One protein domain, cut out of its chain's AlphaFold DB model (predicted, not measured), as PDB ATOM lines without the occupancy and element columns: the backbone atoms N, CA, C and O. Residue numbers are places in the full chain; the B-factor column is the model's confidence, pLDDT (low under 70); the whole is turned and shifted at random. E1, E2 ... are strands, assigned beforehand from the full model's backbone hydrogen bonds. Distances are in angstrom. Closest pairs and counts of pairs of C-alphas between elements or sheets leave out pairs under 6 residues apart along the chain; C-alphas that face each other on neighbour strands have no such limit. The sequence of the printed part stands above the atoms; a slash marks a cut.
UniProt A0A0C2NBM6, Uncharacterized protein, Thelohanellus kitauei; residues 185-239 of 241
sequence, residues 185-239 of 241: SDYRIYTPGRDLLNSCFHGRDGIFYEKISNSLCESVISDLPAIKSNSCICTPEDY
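What this domain is: This is residues 185 to 239 of the 241 residues of an uncharacterized protein of Thelohanellus kitauei (UniProt A0A0C2NBM6). This domain has little regular structure: a small two-stranded hairpin, E1 and E2, with a long loop between its strands and a long tail after it that turns near Leu 216 and folds back along the length of the domain to Tyr 239. The printed part has 55 residues, with E1 then E2, antiparallel, and no named helix; the class is all strand, with only 8 residues in named elements. It is loose, with a radius of gyration of the C-alphas of 13.6 A, and elongated, spanning 43 by 22 by 14 A.

How they stand to each other: Look first at E1, residues 187 to 190, and then at E2, residues 208 to 211: this hairpin is antiparallel, at 140 degrees between directions. N 188 and O 210, 2.8 A apart, are within hydrogen-bond range. Within the link between E1 and E2, residues 200 to 201 pair with residues 204 to 205, antiparallel.

Where its parts are: Find C-alpha 187 at (7.568, 19.405, 22.692); E1 runs 9.1 A from there. E2 runs 9.8 A to C-alpha 211 at (7.153, 21.890, 19.058).

The domain as a whole: The C-alphas farthest apart, Leu 216 and Tyr 239, are 43.0 A apart. The printed part has no cut; the E1 to E2 link is long, 17 residues. Confidence is low, with pLDDT under 70, at residues 196 to 198 and 213 to 216.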
ATOM      1  N   SER A 185       4.769  16.545  26.279       88.81
ATOM      2  CA  SER A 185       5.222  15.483  25.367       88.81
ATOM      3  C   SER A 185       5.171  15.847  23.879       88.81
ATOM      4  O   SER A 185       5.790  15.167  23.069       88.81
ATOM      5  N   ASP A 186       4.409  16.879  23.510       88.25
ATOM      6  CA  ASP A 186       4.320  17.399  22.140       88.25
ATOM      7  C   ASP A 186       5.475  18.377  21.830       88.25
ATOM      8  O   ASP A 186       5.579  18.905  20.719       88.25
ATOM      9  N   TYR A 187       6.362  18.599  22.805       90.19
ATOM     10  CA  TYR A 187       7.568  19.405  22.692       90.19
ATOM     11  C   TYR A 187       8.809  18.544  22.869       90.19
ATOM     12  O   TYR A 187       8.846  17.621  23.684       90.19
ATOM     13  N   ARG A 188       9.863  18.894  22.141       89.88
ATOM     14  CA  ARG A 188      11.214  18.417  22.407       89.88
ATOM     15  C   ARG A 188      12.072  19.569  22.892       89.88
ATOM     16  O   ARG A 188      11.853  20.726  22.538       89.88
ATOM     17  N   ILE A 189      13.052  19.232  23.712       89.06
ATOM     18  CA  ILE A 189      14.093  20.169  24.096       89.06
ATOM     19  C   ILE A 189      15.143  20.155  22.989       89.06
ATOM     20  O   ILE A 189      15.686  19.099  22.660       89.06
ATOM     21  N   TYR A 190      15.393  21.321  22.413       85.69
ATOM     22  CA  TYR A 190      16.289  21.507  21.287       85.69
ATOM     23  C   TYR A 190      17.404  22.488  21.646       85.69
ATOM     24  O   TYR A 190      17.165  23.493  22.320       85.69
ATOM     25  N   THR A 191      18.614  22.193  21.168       84.56
ATOM     26  CA  THR A 191      19.746  23.116  21.231       84.56
ATOM     27  C   THR A 191      20.307  23.330  19.832       84.56
ATOM     28  O   THR A 191      20.756  22.352  19.225       84.56
ATOM     29  N   PRO A 192      20.289  24.579  19.324       79.06
ATOM     30  CA  PRO A 192      20.883  24.933  18.043       79.06
ATOM     31  C   PRO A 192      22.290  24.368  17.903       79.06
ATOM     32  O   PRO A 192      23.104  24.495  18.815       79.06
ATOM     33  N   GLY A 193      22.568  23.704  16.784       70.75
ATOM     34  CA  GLY A 193      23.916  23.233  16.475       70.75
ATOM     35  C   GLY A 193      24.488  22.125  17.356       70.75
ATOM     36  O   GLY A 193      25.651  21.796  17.163       70.75
ATOM     37  N   ARG A 194      23.727  21.522  18.282       75.44
ATOM     38  CA  ARG A 194      24.244  20.488  19.205       75.44
ATOM     39  C   ARG A 194      24.947  19.319  18.510       75.44
ATOM     40  O   ARG A 194      25.884  18.760  19.070       75.44
ATOM     41  N   ASP A 195      24.491  18.962  17.316       71.00
ATOM     42  CA  ASP A 195      25.039  17.841  16.548       71.00
ATOM     43  C   ASP A 195      26.293  18.224  15.733       71.00
ATOM     44  O   ASP A 195      26.965  17.346  15.199       71.00
ATOM     45  N   LEU A 196      26.617  19.522  15.627       67.88
ATOM     46  CA  LEU A 196      27.660  20.063  14.742       67.88
ATOM     47  C   LEU A 196      28.749  20.861  15.480       67.88
ATOM     48  O   LEU A 196      29.912  20.806  15.089       67.88
ATOM     49  N   LEU A 197      28.390  21.603  16.529       68.81
ATOM     50  CA  LEU A 197      29.276  22.448  17.336       68.81
ATOM     51  C   LEU A 197      28.949  22.314  18.832       68.81
ATOM     52  O   LEU A 197      27.982  21.667  19.241       68.81
ATOM     53  N   ASN A 198      29.764  22.962  19.668       69.62
ATOM     54  CA  ASN A 198      29.482  23.089  21.093       69.62
ATOM     55  C   ASN A 198      28.113  23.756  21.297       69.62
ATOM     56  O   ASN A 198      27.818  24.803  20.733       69.62
ATOM     57  N   SER A 199      27.291  23.169  22.165       77.94
ATOM     58  CA  SER A 199      25.937  23.638  22.518       77.94
ATOM     59  C   SER A 199      25.911  24.944  23.335       77.94
ATOM     60  O   SER A 199      24.850  25.379  23.792       77.94
ATOM     61  N   CYS A 200      27.087  25.531  23.552       86.44
ATOM     62  CA  CYS A 200      27.342  26.643  24.446       86.44
ATOM     63  C   CYS A 200      27.393  27.944  23.656       86.44
ATOM     64  O   CYS A 200      28.355  28.209  22.943       86.44
ATOM     65  N   PHE A 201      26.363  28.766  23.817       85.00
ATOM     66  CA  PHE A 201      26.281  30.086  23.208       85.00
ATOM     67  C   PHE A 201      26.380  31.130  24.314       85.00
ATOM     68  O   PHE A 201      25.590  31.113  25.260       85.00
ATOM     69  N   HIS A 202      27.365  32.025  24.215       86.62
ATOM     70  CA  HIS A 202      27.653  33.033  25.243       86.62
ATOM     71  C   HIS A 202      27.826  32.420  26.649       86.62
ATOM     72  O   HIS A 202      27.224  32.874  27.628       86.62
ATOM     73  N   GLY A 203      28.610  31.340  26.742       88.00
ATOM     74  CA  GLY A 203      28.902  30.655  28.003       88.00
ATOM     75  C   GLY A 203      27.726  29.919  28.663       88.00
ATOM     76  O   GLY A 203      27.808  29.606  29.855       88.00
ATOM     77  N   ARG A 204      26.620  29.646  27.952       88.44
ATOM     78  CA  ARG A 204      25.483  28.861  28.474       88.44
ATOM     79  C   ARG A 204      24.902  27.912  27.436       88.44
ATOM     80  O   ARG A 204      24.934  28.201  26.244       88.44
ATOM     81  N   ASP A 205      24.290  26.828  27.904       85.62
ATOM     82  CA  ASP A 205      23.546  25.922  27.028       85.62
ATOM     83  C   ASP A 205      22.369  26.666  26.365       85.62
ATOM     84  O   ASP A 205      21.486  27.201  27.049       85.62
ATOM     85  N   GLY A 206      22.334  26.689  25.030       79.25
ATOM     86  CA  GLY A 206      21.244  27.288  24.255       79.25
ATOM     87  C   GLY A 206      20.040  26.355  24.180       79.25
ATOM     88  O   GLY A 206      19.863  25.669  23.182       79.25
ATOM     89  N   ILE A 207      19.238  26.265  25.241       86.81
ATOM     90  CA  ILE A 207      18.160  25.273  25.333       86.81
ATOM     91  C   ILE A 207      16.785  25.916  25.127       86.81
ATOM     92  O   ILE A 207      16.409  26.833  25.856       86.81
ATOM     93  N   PHE A 208      16.004  25.384  24.184       87.94
ATOM     94  CA  PHE A 208      14.668  25.875  23.847       87.94
ATOM     95  C   PHE A 208      13.657  24.731  23.745       87.94
ATOM     96  O   PHE A 208      14.013  23.591  23.443       87.94
ATOM     97  N   TYR A 209      12.378  25.041  23.966       89.44
ATOM     98  CA  TYR A 209      11.301  24.144  23.558       89.44
ATOM     99  C   TYR A 209      11.040  24.309  22.069       89.44
ATOM    100  O   TYR A 209      10.760  25.406  21.593       89.44
ATOM    101  N   GLU A 210      11.065  23.198  21.354       86.31
ATOM    102  CA  GLU A 210      10.636  23.115  19.971       86.31
ATOM    103  C   GLU A 210       9.407  22.215  19.906       86.31
ATOM    104  O   GLU A 210       9.398  21.094  20.426       86.31
ATOM    105  N   LYS A 211       8.344  22.701  19.272       84.69
ATOM    106  CA  LYS A 211       7.153  21.890  19.058       84.69
ATOM    107  C   LYS A 211       7.445  20.810  18.017       84.69
ATOM    108  O   LYS A 211       7.948  21.100  16.936       84.69
ATOM    109  N   ILE A 212       7.074  19.565  18.309       83.00
ATOM    110  CA  ILE A 212       7.232  18.462  17.359       83.00
ATOM    111  C   ILE A 212       6.271  18.700  16.187       83.00
ATOM    112  O   ILE A 212       5.059  18.778  16.385       83.00
ATOM    113  N   SER A 213       6.797  18.794  14.964       66.50
ATOM    114  CA  SER A 213       6.057  19.235  13.766       66.50
ATOM    115  C   SER A 213       4.771  18.450  13.470       66.50
ATOM    116  O   SER A 213       3.792  19.014  12.982       66.50
ATOM    117  N   ASN A 214       4.730  17.162  13.815       66.69
ATOM    118  CA  ASN A 214       3.566  16.297  13.588       66.69
ATOM    119  C   ASN A 214       2.465  16.442  14.656       66.69
ATOM    120  O   ASN A 214       1.404  15.829  14.535       66.69
ATOM    121  N   SER A 215       2.685  17.238  15.705       63.16
ATOM    122  CA  SER A 215       1.695  17.441  16.762       63.16
ATOM    123  C   SER A 215       0.643  18.480  16.339       63.16
ATOM    124  O   SER A 215       0.878  19.689  16.225       63.16
ATOM    125  N   LEU A 216      -0.578  18.010  16.080       67.75
ATOM    126  CA  LEU A 216      -1.697  18.858  15.668       67.75
ATOM    127  C   LEU A 216      -2.393  19.521  16.876       67.75
ATOM    128  O   LEU A 216      -3.594  19.390  17.055       67.75
ATOM    129  N   CYS A 217      -1.659  20.251  17.711       74.19
ATOM    130  CA  CYS A 217      -2.181  20.887  18.930       74.19
ATOM    131  C   CYS A 217      -1.930  22.404  18.961       74.19
ATOM    132  O   CYS A 217      -1.117  22.921  18.197       74.19
ATOM    133  N   GLU A 218      -2.635  23.141  19.821       75.56
ATOM    134  CA  GLU A 218      -2.376  24.574  20.025       75.56
ATOM    135  C   GLU A 218      -1.122  24.763  20.884       75.56
ATOM    136  O   GLU A 218      -1.047  24.205  21.982       75.56
ATOM    137  N   SER A 219      -0.152  25.540  20.386       78.50
ATOM    138  CA  SER A 219       1.096  25.785  21.107       78.50
ATOM    139  C   SER A 219       0.850  26.580  22.395       78.50
ATOM    140  O   SER A 219       0.132  27.580  22.397       78.50
ATOM    141  N   VAL A 220       1.461  26.115  23.480       86.00
ATOM    142  CA  VAL A 220       1.474  26.698  24.824       86.00
ATOM    143  C   VAL A 220       2.911  26.819  25.346       86.00
ATOM    144  O   VAL A 220       3.152  26.653  26.536       86.00
ATOM    145  N   ILE A 221       3.885  27.095  24.463       85.12
ATOM    146  CA  ILE A 221       5.312  27.208  24.835       85.12
ATOM    147  C   ILE A 221       5.518  28.218  25.970       85.12
ATOM    148  O   ILE A 221       6.301  27.958  26.878       85.12
ATOM    149  N   SER A 222       4.782  29.334  25.953       82.50
ATOM    150  CA  SER A 222       4.823  30.358  27.006       82.50
ATOM    151  C   SER A 222       4.416  29.849  28.387       82.50
ATOM    152  O   SER A 222       4.820  30.429  29.391       82.50
ATOM    153  N   ASP A 223       3.606  28.792  28.433       87.50
ATOM    154  CA  ASP A 223       3.067  28.217  29.664       87.50
ATOM    155  C   ASP A 223       3.956  27.067  30.178       87.50
ATOM    156  O   ASP A 223       3.716  26.537  31.266       87.50
ATOM    157  N   LEU A 224       4.971  26.647  29.407       89.69
ATOM    158  CA  LEU A 224       5.885  25.582  29.805       89.69
ATOM    159  C   LEU A 224       6.859  26.061  30.895       89.69
ATOM    160  O   LEU A 224       7.241  27.234  30.928       89.69
ATOM    161  N   PRO A 225       7.308  25.158  31.787       91.75
ATOM    162  CA  PRO A 225       8.289  25.501  32.809       91.75
ATOM    163  C   PRO A 225       9.570  26.066  32.194       91.75
ATOM    164  O   PRO A 225      10.094  25.507  31.237       91.75
ATOM    165  N   ALA A 226      10.120  27.131  32.774       89.44
ATOM    166  CA  ALA A 226      11.393  27.672  32.313       89.44
ATOM    167  C   ALA A 226      12.491  26.594  32.358       89.44
ATOM    168  O   ALA A 226      12.738  25.984  33.404       89.44
ATOM    169  N   ILE A 227      13.166  26.378  31.227       89.38
ATOM    170  CA  ILE A 227      14.300  25.461  31.155       89.38
ATOM    171  C   ILE A 227      15.489  26.129  31.845       89.38
ATOM    172  O   ILE A 227      15.876  27.247  31.504       89.38
ATOM    173  N   LYS A 228      16.082  25.449  32.827       89.62
ATOM    174  CA  LYS A 228      17.330  25.909  33.440       89.62
ATOM    175  C   LYS A 228      18.479  25.600  32.485       89.62
ATOM    176  O   LYS A 228      18.769  24.429  32.256       89.62
ATOM    177  N   SER A 229      19.113  26.634  31.936       88.94
ATOM    178  CA  SER A 229      20.379  26.480  31.219       88.94
ATOM    179  C   SER A 229      21.535  26.371  32.207       88.94
ATOM    180  O   SER A 229      21.535  27.036  33.249       88.94
ATOM    181  N   ASN A 230      22.516  25.526  31.894       89.50
ATOM    182  CA  ASN A 230      23.743  25.454  32.672       89.50
ATOM    183  C   ASN A 230      24.780  26.411  32.093       89.50
ATOM    184  O   ASN A 230      24.761  26.743  30.905       89.50
ATOM    185  N   SER A 231      25.686  26.857  32.956       92.94
ATOM    186  CA  SER A 231      26.892  27.550  32.524       92.94
ATOM    187  C   SER A 231      27.868  26.560  31.904       92.94
ATOM    188  O   SER A 231      28.050  25.454  32.413       92.94
ATOM    189  N   CYS A 232      28.521  26.997  30.838       90.62
ATOM    190  CA  CYS A 232      29.575  26.254  30.175       90.62
ATOM    191  C   CYS A 232      30.956  26.667  30.691       90.62
ATOM    192  O   CYS A 232      31.128  27.742  31.268       90.62
ATOM    193  N   ILE A 233      31.949  25.805  30.469       92.56
ATOM    194  CA  ILE A 233      33.359  26.173  30.635       92.56
ATOM    195  C   ILE A 233      33.721  27.119  29.490       92.56
ATOM    196  O   ILE A 233      33.391  26.817  28.345       92.56
ATOM    197  N   CYS A 234      34.391  28.230  29.799       91.69
ATOM    198  CA  CYS A 234      34.799  29.196  28.783       91.69
ATOM    199  C   CYS A 234      35.734  28.555  27.752       91.69
ATOM    200  O   CYS A 234      36.676  27.842  28.120       91.69
ATOM    201  N   THR A 235      35.515  28.866  26.481       89.19
ATOM    202  CA  THR A 235      36.388  28.474  25.372       89.19
ATOM    203  C   THR A 235      37.005  29.717  24.719       89.19
ATOM    204  O   THR A 235      36.576  30.836  25.008       89.19
ATOM    205  N   PRO A 236      38.042  29.587  23.868       90.88
ATOM    206  CA  PRO A 236      38.618  30.737  23.168       90.88
ATOM    207  C   PRO A 236      37.589  31.560  22.376       90.88
ATOM    208  O   PRO A 236      37.752  32.768  22.245       90.88
ATOM    209  N   GLU A 237      36.516  30.926  21.899       86.00
ATOM    210  CA  GLU A 237      35.410  31.564  21.181       86.00
ATOM    211  C   GLU A 237      34.595  32.548  22.045       86.00
ATOM    212  O   GLU A 237      33.902  33.402  21.494       86.00
ATOM    213  N   ASP A 238      34.687  32.474  23.379       90.00
ATOM    214  CA  ASP A 238      33.997  33.391  24.300       90.00
ATOM    215  C   ASP A 238      34.732  34.736  24.494       90.00
ATOM    216  O   ASP A 238      34.218  35.633  25.169       90.00
ATOM    217  N   TYR A 239      35.931  34.902  23.925       90.56
ATOM    218  CA  TYR A 239      36.765  36.094  24.091       90.56
ATOM    219  C   TYR A 239      36.885  36.876  22.777       90.56
ATOM    220  O   TYR A 239      37.144  36.309  21.717       90.56
TER     221      TYR A 239